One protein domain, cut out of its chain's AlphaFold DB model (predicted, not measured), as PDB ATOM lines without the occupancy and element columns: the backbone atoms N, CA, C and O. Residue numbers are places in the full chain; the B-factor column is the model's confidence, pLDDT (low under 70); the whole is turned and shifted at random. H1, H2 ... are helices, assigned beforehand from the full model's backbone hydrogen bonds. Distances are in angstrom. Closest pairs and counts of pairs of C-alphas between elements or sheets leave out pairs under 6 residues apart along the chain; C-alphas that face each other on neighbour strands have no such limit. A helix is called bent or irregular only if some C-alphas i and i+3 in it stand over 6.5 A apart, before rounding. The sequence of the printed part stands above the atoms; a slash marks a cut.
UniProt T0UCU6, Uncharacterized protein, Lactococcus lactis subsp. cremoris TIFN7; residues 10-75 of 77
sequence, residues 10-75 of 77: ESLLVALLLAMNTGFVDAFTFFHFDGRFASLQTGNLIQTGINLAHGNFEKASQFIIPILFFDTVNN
ATOM      1  N   GLU A  10      56.082  45.419  31.197       75.19
ATOM      2  CA  GLU A  10      54.677  45.425  31.624       75.19
ATOM      3  C   GLU A  10      54.100  44.007  31.588       75.19
ATOM      4  O   GLU A  10      53.475  43.570  32.549       75.19
ATOM      5  N   SER A  11      54.398  43.242  30.532       81.06
ATOM      6  CA  SER A  11      54.001  41.833  30.440       81.06
ATOM      7  C   SER A  11      54.637  40.976  31.540       81.06
ATOM      8  O   SER A  11      53.957  40.114  32.092       81.06
ATOM      9  N   LEU A  12      55.901  41.235  31.902       87.19
ATOM     10  CA  LEU A  12      56.571  40.556  33.012       87.19
ATOM     11  C   LEU A  12      55.922  40.895  34.358       87.19
ATOM     12  O   LEU A  12      55.687  39.991  35.151       87.19
ATOM     13  N   LEU A  13      55.609  42.170  34.614       89.69
ATOM     14  CA  LEU A  13      54.949  42.592  35.851       89.69
ATOM     15  C   LEU A  13      53.568  41.939  35.992       89.69
ATOM     16  O   LEU A  13      53.243  41.406  37.049       89.69
ATOM     17  N   VAL A  14      52.781  41.928  34.913       89.44
ATOM     18  CA  VAL A  14      51.468  41.271  34.881       89.44
ATOM     19  C   VAL A  14      51.606  39.766  35.112       89.44
ATOM     20  O   VAL A  14      50.861  39.211  35.916       89.44
ATOM     21  N   ALA A  15      52.583  39.106  34.482       87.38
ATOM     22  CA  ALA A  15      52.851  37.688  34.709       87.38
ATOM     23  C   ALA A  15      53.256  37.400  36.165       87.38
ATOM     24  O   ALA A  15      52.804  36.412  36.738       87.38
ATOM     25  N   LEU A  16      54.056  38.276  36.781       91.56
ATOM     26  CA  LEU A  16      54.486  38.135  38.173       91.56
ATOM     27  C   LEU A  16      53.312  38.290  39.144       91.56
ATOM     28  O   LEU A  16      53.139  37.467  40.038       91.56
ATOM     29  N   LEU A  17      52.485  39.320  38.945       92.75
ATOM     30  CA  LEU A  17      51.287  39.561  39.750       92.75
ATOM     31  C   LEU A  17      50.293  38.406  39.622       92.75
ATOM     32  O   LEU A  17      49.721  37.971  40.619       92.75
ATOM     33  N   LEU A  18      50.126  37.875  38.409       89.88
ATOM     34  CA  LEU A  18      49.249  36.738  38.166       89.88
ATOM     35  C   LEU A  18      49.790  35.466  38.828       89.88
ATOM     36  O   LEU A  18      49.035  34.784  39.509       89.88
ATOM     37  N   ALA A  19      51.094  35.190  38.714       88.44
ATOM     38  CA  ALA A  19      51.733  34.057  39.382       88.44
ATOM     39  C   ALA A  19      51.628  34.153  40.914       88.44
ATOM     40  O   ALA A  19      51.319  33.158  41.573       88.44
ATOM     41  N   MET A  20      51.824  35.348  41.484       91.75
ATOM     42  CA  MET A  20      51.621  35.591  42.916       91.75
ATOM     43  C   MET A  20      50.169  35.349  43.327       91.75
ATOM     44  O   MET A  20      49.926  34.702  44.343       91.75
ATOM     45  N   ASN A  21      49.203  35.825  42.539       91.50
ATOM     46  CA  ASN A  21      47.787  35.612  42.816       91.50
ATOM     47  C   ASN A  21      47.404  34.125  42.735       91.50
ATOM     48  O   ASN A  21      46.741  33.621  43.635       91.50
ATOM     49  N   THR A  22      47.864  33.399  41.711       85.06
ATOM     50  CA  THR A  22      47.631  31.952  41.578       85.06
ATOM     51  C   THR A  22      48.220  31.182  42.762       85.06
ATOM     52  O   THR A  22      47.517  30.389  43.382       85.06
ATOM     53  N   GLY A  23      49.466  31.478  43.150       85.44
ATOM     54  CA  GLY A  23      50.094  30.850  44.315       85.44
ATOM     55  C   GLY A  23      49.390  31.182  45.635       85.44
ATOM     56  O   GLY A  23      49.257  30.318  46.502       85.44
ATOM     57  N   PHE A  24      48.886  32.411  45.786       87.38
ATOM     58  CA  PHE A  24      48.109  32.812  46.959       87.38
ATOM     59  C   PHE A  24      46.772  32.070  47.047       87.38
ATOM     60  O   PHE A  24      46.417  31.593  48.122       87.38
ATOM     61  N   VAL A  25      46.048  31.932  45.935       84.31
ATOM     62  CA  VAL A  25      44.780  31.186  45.890       84.31
ATOM     63  C   VAL A  25      45.002  29.713  46.242       84.31
ATOM     64  O   VAL A  25      44.228  29.150  47.020       84.31
ATOM     65  N   ASP A  26      46.079  29.100  45.749       82.94
ATOM     66  CA  ASP A  26      46.439  27.721  46.094       82.94
ATOM     67  C   ASP A  26      46.785  27.565  47.582       82.94
ATOM     68  O   ASP A  26      46.294  26.646  48.235       82.94
ATOM     69  N   ALA A  27      47.560  28.488  48.158       82.12
ATOM     70  CA  ALA A  27      47.856  28.472  49.590       82.12
ATOM     71  C   ALA A  27      46.593  28.702  50.438       82.12
ATOM     72  O   ALA A  27      46.347  27.986  51.407       82.12
ATOM     73  N   PHE A  28      45.758  29.674  50.063       82.88
ATOM     74  CA  PHE A  28      44.516  29.987  50.766       82.88
ATOM     75  C   PHE A  28      43.563  28.791  50.784       82.88
ATOM     76  O   PHE A  28      43.016  28.454  51.838       82.88
ATOM     77  N   THR A  29      43.392  28.137  49.633       76.50
ATOM     78  CA  THR A  29      42.525  26.962  49.516       76.50
ATOM     79  C   THR A  29      43.080  25.762  50.269       76.50
ATOM     80  O   THR A  29      42.308  25.086  50.947       76.50
ATOM     81  N   PHE A  30      44.402  25.582  50.294       77.50
ATOM     82  CA  PHE A  30      45.040  24.551  51.105       77.50
ATOM     83  C   PHE A  30      44.720  24.717  52.599       77.50
ATOM     84  O   PHE A  30      44.309  23.760  53.256       77.50
ATOM     85  N   PHE A  31      44.834  25.937  53.134       78.25
ATOM     86  CA  PHE A  31      44.544  26.197  54.548       78.25
ATOM     87  C   PHE A  31      43.052  26.115  54.899       78.25
ATOM     88  O   PHE A  31      42.719  25.679  55.998       78.25
ATOM     89  N   HIS A  32      42.152  26.526  53.998       75.50
ATOM     90  CA  HIS A  32      40.717  26.637  54.307       75.50
ATOM     91  C   HIS A  32      39.868  25.436  53.865       75.50
ATOM     92  O   HIS A  32      38.775  25.251  54.393       75.50
ATOM     93  N   PHE A  33      40.334  24.612  52.924       70.94
ATOM     94  CA  PHE A  33      39.553  23.515  52.340       70.94
ATOM     95  C   PHE A  33      40.244  22.156  52.506       70.94
ATOM     96  O   PHE A  33      40.477  21.459  51.523       70.94
ATOM     97  N   ASP A  34      40.549  21.755  53.745       69.69
ATOM     98  CA  ASP A  34      41.081  20.416  54.072       69.69
ATOM     99  C   ASP A  34      42.371  20.033  53.303       69.69
ATOM    100  O   ASP A  34      42.577  18.866  52.962       69.69
ATOM    101  N   GLY A  35      43.236  20.998  52.980       67.12
ATOM    102  CA  GLY A  35      44.449  20.733  52.199       67.12
ATOM    103  C   GLY A  35      44.216  20.576  50.690       67.12
ATOM    104  O   GLY A  35      45.059  20.004  50.001       67.12
ATOM    105  N   ARG A  36      43.080  21.046  50.153       65.81
ATOM    106  CA  ARG A  36      42.809  21.067  48.705       65.81
ATOM    107  C   ARG A  36      43.538  22.213  48.018       65.81
ATOM    108  O   ARG A  36      43.380  23.362  48.410       65.81
ATOM    109  N   PHE A  37      44.249  21.912  46.938       72.19
ATOM    110  CA  PHE A  37      44.785  22.923  46.034       72.19
ATOM    111  C   PHE A  37      43.768  23.217  44.930       72.19
ATOM    112  O   PHE A  37      43.230  22.296  44.314       72.19
ATOM    113  N   ALA A  38      43.505  24.492  44.649       68.88
ATOM    114  CA  ALA A  38      42.584  24.882  43.581       68.88
ATOM    115  C   ALA A  38      43.125  24.531  42.184       68.88
ATOM    116  O   ALA A  38      42.362  24.116  41.314       68.88
ATOM    117  N   SER A  39      44.438  24.681  41.991       64.25
ATOM    118  CA  SER A  39      45.080  24.674  40.668       64.25
ATOM    119  C   SER A  39      46.144  23.581  40.514       64.25
ATOM    120  O   SER A  39      46.454  23.171  39.395       64.25
ATOM    121  N   LEU A  40      46.714  23.084  41.620       72.44
ATOM    122  CA  LEU A  40      47.792  22.087  41.594       72.44
ATOM    123  C   LEU A  40      47.237  20.660  41.553       72.44
ATOM    124  O   LEU A  40      47.001  20.028  42.585       72.44
ATOM    125  N   GLN A  41      47.098  20.119  40.340       69.88
ATOM    126  CA  GLN A  41      46.657  18.738  40.112       69.88
ATOM    127  C   GLN A  41      47.538  17.711  40.850       69.88
ATOM    128  O   GLN A  41      47.023  16.807  41.507       69.88
ATOM    129  N   THR A  42      48.866  17.875  40.812       73.44
ATOM    130  CA  THR A  42      49.815  17.018  41.545       73.44
ATOM    131  C   THR A  42      49.683  17.165  43.064       73.44
ATOM    132  O   THR A  42      49.802  16.175  43.783       73.44
ATOM    133  N   GLY A  43      49.377  18.366  43.565       66.56
ATOM    134  CA  GLY A  43      49.139  18.615  44.993       66.56
ATOM    135  C   GLY A  43      47.900  17.880  45.513       66.56
ATOM    136  O   GLY A  43      47.951  17.220  46.551       66.56
ATOM    137  N   ASN A  44      46.814  17.903  44.742       70.19
ATOM    138  CA  ASN A  44      45.592  17.151  45.036       70.19
ATOM    139  C   ASN A  44      45.811  15.627  45.006       70.19
ATOM    140  O   ASN A  44      45.250  14.899  45.832       70.19
ATOM    141  N   LEU A  45      46.681  15.136  44.119       69.62
ATOM    142  CA  LEU A  45      47.082  13.727  44.083       69.62
ATOM    143  C   LEU A  45      47.863  13.315  45.346       69.62
ATOM    144  O   LEU A  45      47.575  12.271  45.933       69.62
ATOM    145  N   ILE A  46      48.799  14.146  45.815       76.00
ATOM    146  CA  ILE A  46      49.544  13.897  47.063       76.00
ATOM    147  C   ILE A  46      48.589  13.860  48.263       76.00
ATOM    148  O   ILE A  46      48.654  12.934  49.073       76.00
ATOM    149  N   GLN A  47      47.653  14.810  48.353       70.00
ATOM    150  CA  GLN A  47      46.669  14.852  49.439       70.00
ATOM    151  C   GLN A  47      45.742  13.623  49.435       70.00
ATOM    152  O   GLN A  47      45.360  13.126  50.495       70.00
ATOM    153  N   THR A  48      45.433  13.079  48.255       69.00
ATOM    154  CA  THR A  48      44.712  11.805  48.104       69.00
ATOM    155  C   THR A  48      45.505  10.643  48.703       69.00
ATOM    156  O   THR A  48      44.950   9.855  49.465       69.00
ATOM    157  N   GLY A  49      46.814  10.567  48.431       69.75
ATOM    158  CA  GLY A  49      47.714   9.566  49.016       69.75
ATOM    159  C   GLY A  49      47.824   9.670  50.541       69.75
ATOM    160  O   GLY A  49      47.784   8.655  51.233       69.75
ATOM    161  N   ILE A  50      47.879  10.893  51.081       73.44
ATOM    162  CA  ILE A  50      47.895  11.139  52.533       73.44
ATOM    163  C   ILE A  50      46.566  10.721  53.183       73.44
ATOM    164  O   ILE A  50      46.569  10.110  54.252       73.44
ATOM    165  N   ASN A  51      45.426  11.017  52.552       70.56
ATOM    166  CA  ASN A  51      44.108  10.606  53.053       70.56
ATOM    167  C   ASN A  51      43.898   9.082  52.963       70.56
ATOM    168  O   ASN A  51      43.315   8.497  53.875       70.56
ATOM    169  N   LEU A  52      44.428   8.432  51.919       69.38
ATOM    170  CA  LEU A  52      44.481   6.971  51.790       69.38
ATOM    171  C   LEU A  52      45.328   6.331  52.898       69.38
ATOM    172  O   LEU A  52      44.895   5.355  53.503       69.38
ATOM    173  N   ALA A  53      46.494   6.906  53.206       72.12
ATOM    174  CA  ALA A  53      47.364   6.432  54.283       72.12
ATOM    175  C   ALA A  53      46.714   6.556  55.675       72.12
ATOM    176  O   ALA A  53      46.957   5.720  56.541       72.12
ATOM    177  N   HIS A  54      45.845   7.552  55.877       74.19
ATOM    178  CA  HIS A  54      45.037   7.701  57.094       74.19
ATOM    179  C   HIS A  54      43.755   6.843  57.106       74.19
ATOM    180  O   HIS A  54      42.994   6.909  58.070       74.19
ATOM    181  N   GLY A  55      43.485   6.045  56.063       70.69
ATOM    182  CA  GLY A  55      42.298   5.185  55.969       70.69
ATOM    183  C   GLY A  55      40.989   5.929  55.680       70.69
ATOM    184  O   GLY A  55      39.911   5.354  55.820       70.69
ATOM    185  N   ASN A  56      41.054   7.200  55.267       64.19
ATOM    186  CA  ASN A  56      39.890   8.060  55.059       64.19
ATOM    187  C   ASN A  56      39.484   8.084  53.571       64.19
ATOM    188  O   ASN A  56      39.663   9.070  52.849       64.19
ATOM    189  N   PHE A  57      38.973   6.940  53.102       64.56
ATOM    190  CA  PHE A  57      38.662   6.662  51.691       64.56
ATOM    191  C   PHE A  57      37.562   7.558  51.096       64.56
ATOM    192  O   PHE A  57      37.532   7.770  49.884       64.56
ATOM    193  N   GLU A  58      36.685   8.119  51.931       60.84
ATOM    194  CA  GLU A  58      35.595   9.000  51.497       60.84
ATOM    195  C   GLU A  58      36.117  10.352  50.982       60.84
ATOM    196  O   GLU A  58      35.691  10.834  49.934       60.84
ATOM    197  N   LYS A  59      37.119  10.931  51.658       60.12
ATOM    198  CA  LYS A  59      37.785  12.154  51.187       60.12
ATOM    199  C   LYS A  59      38.650  11.881  49.957       60.12
ATOM    200  O   LYS A  59      38.717  12.726  49.072       60.12
ATOM    201  N   ALA A  60      39.283  10.710  49.871       59.12
ATOM    202  CA  ALA A  60      40.148  10.343  48.750       59.12
ATOM    203  C   ALA A  60      39.391  10.222  47.412       59.12
ATOM    204  O   ALA A  60      39.904  10.649  46.380       59.12
ATOM    205  N   SER A  61      38.158   9.703  47.410       60.75
ATOM    206  CA  SER A  61      37.361   9.556  46.181       60.75
ATOM    207  C   SER A  61      36.920  10.899  45.581       60.75
ATOM    208  O   SER A  61      36.864  11.036  44.358       60.75
ATOM    209  N   GLN A  62      36.701  11.925  46.411       63.47
ATOM    210  CA  GLN A  62      36.358  13.277  45.949       63.47
ATOM    211  C   GLN A  62      37.489  13.949  45.157       63.47
ATOM    212  O   GLN A  62      37.218  14.788  44.299       63.47
ATOM    213  N   PHE A  63      38.745  13.562  45.389       61.81
ATOM    214  CA  PHE A  63      39.892  14.064  44.630       61.81
ATOM    215  C   PHE A  63      40.110  13.352  43.287       61.81
ATOM    216  O   PHE A  63      40.793  13.889  42.417       61.81
ATOM    217  N   ILE A  64      39.507  12.178  43.075       61.84
ATOM    218  CA  ILE A  64      39.607  11.427  41.811       61.84
ATOM    219  C   ILE A  64      38.724  12.062  40.723       61.84
ATOM    220  O   ILE A  64      39.095  12.070  39.549       61.84
ATOM    221  N   ILE A  65      37.592  12.664  41.106       64.38
ATOM    222  CA  ILE A  65      36.653  13.345  40.197       64.38
ATOM    223  C   ILE A  65      37.334  14.455  39.367       64.38
ATOM    224  O   ILE A  65      37.227  14.413  38.139       64.38
ATOM    225  N   PRO A  66      38.066  15.422  39.960       61.03
ATOM    226  CA  PRO A  66      38.754  16.453  39.181       61.03
ATOM    227  C   PRO A  66      39.895  15.906  38.307       61.03
ATOM    228  O   PRO A  66      40.182  16.491  37.264       61.03
ATOM    229  N   ILE A  67      40.515  14.778  38.675       64.19
ATOM    230  CA  ILE A  67      41.551  14.125  37.854       64.19
ATOM    231  C   ILE A  67      40.929  13.524  36.583       64.19
ATOM    232  O   ILE A  67      41.420  13.778  35.486       64.19
ATOM    233  N   LEU A  68      39.810  12.800  36.711       62.72
ATOM    234  CA  LEU A  68      39.098  12.210  35.569       62.72
ATOM    235  C   LEU A  68      38.495  13.263  34.635       62.72
ATOM    236  O   LEU A  68      38.469  13.067  33.421       62.72
ATOM    237  N   PHE A  69      38.023  14.386  35.182       61.78
ATOM    238  CA  PHE A  69      37.468  15.476  34.378       61.78
ATOM    239  C   PHE A  69      38.535  16.134  33.491       61.78
ATOM    240  O   PHE A  69      38.262  16.457  32.339       61.78
ATOM    241  N   PHE A  70      39.767  16.280  33.991       57.66
ATOM    242  CA  PHE A  70      40.871  16.862  33.222       57.66
ATOM    243  C   PHE A  70      41.345  15.950  32.078       57.66
ATOM    244  O   PHE A  70      41.655  16.427  30.985       57.66
ATOM    245  N   ASP A  71      41.373  14.639  32.316       58.78
ATOM    246  CA  ASP A  71      41.807  13.651  31.323       58.78
ATOM    247  C   ASP A  71      40.727  13.398  30.253       58.78
ATOM    248  O   ASP A  71      41.016  13.317  29.060       58.78
ATOM    249  N   THR A  72      39.451  13.380  30.657       56.84
ATOM    250  CA  THR A  72      38.322  13.153  29.738       56.84
ATOM    251  C   THR A  72      38.122  14.326  28.777       56.84
ATOM    252  O   THR A  72      37.842  14.109  27.602       56.84
ATOM    253  N   VAL A  73      38.304  15.572  29.229       57.47
ATOM    254  CA  VAL A  73      38.158  16.763  28.369       57.47
ATOM    255  C   VAL A  73      39.233  16.825  27.272       57.47
ATOM    256  O   VAL A  73      38.935  17.283  26.173       57.47
ATOM    257  N   ASN A  74      40.440  16.297  27.511       54.31
ATOM    258  CA  ASN A  74      41.503  16.234  26.496       54.31
ATOM    259  C   ASN A  74      41.226  15.237  25.357       54.31
ATOM    260  O   ASN A  74      41.882  15.309  24.329       54.31
ATOM    261  N   ASN A  75      40.274  14.310  25.510       54.72
ATOM    262  CA  ASN A  75      39.904  13.379  24.433       54.72
ATOM    263  C   ASN A  75      38.844  13.955  23.471       54.72
ATOM    264  O   ASN A  75      38.515  13.327  22.468       54.72
TER     265      ASN A  75
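Overview. This is residues 10 to 75 of the 77 residues of an uncharacterized protein of Lactococcus lactis subsp. cremoris TIFN7 (UniProt T0UCU6). A long helix, H1, reaches out from a hairpin of two shorter helices, H2 and H3; its first part, residues 10 to 21, sticks out free, and the link of residues 33 to 40 folds back before H2 sets off much the same way as H1. H3 then returns beside H2, and the three helices form a flat, open figure in which H1 stays away from the other two. The printed part has 66 residues, with three named helices in the order H1, H2, H3 and no named strand; the class is all helix. The whole is loose, with a radius of gyration of the C-alphas of 14.4 A, and spans 48 by 33 by 14 A.

Along the chain. H1, residues 10 to 32, is the longest helix, 32.6 A from C-alpha 10 at (54.677, 45.425, 31.624) to C-alpha 32 at (40.717, 26.637, 54.307). H3, residues 57 to 73, measures 25.4 A and ends with C-alpha 73 at (38.158, 16.763, 28.369). H2, residues 41 to 53, measures 18.8 A. H3 is neither bent nor irregular, but only just: C-alphas 63 and 66 are 6.1 A apart.

Arrangement. H1 is apart from H2 and from H3. H2 and H3 form a helical hairpin across a tight link of 3 residues. They touch, and their closest C-alphas, those of Thr 48 and Ala 60, are 4.8 A apart. Their lines stand at a shallow tilt of 27 degrees, and they run opposite ways. Every O i to N i+4 pair is within hydrogen-bond range in H1 and H2; in H3, 7 of 13 are.

Size, cuts and confidence. The two C-alphas farthest apart, those of Glu 10 and Gly 55, are 48.6 A apart. Without residues 10 to 21, the body spans 33 by 29 by 13 A. The link from H1 to H2, 8 residues, is short, and the printed part has no cut. The mean pLDDT of the printed part is 72.4; 31 residues are under 70, among them residues 56 to 75.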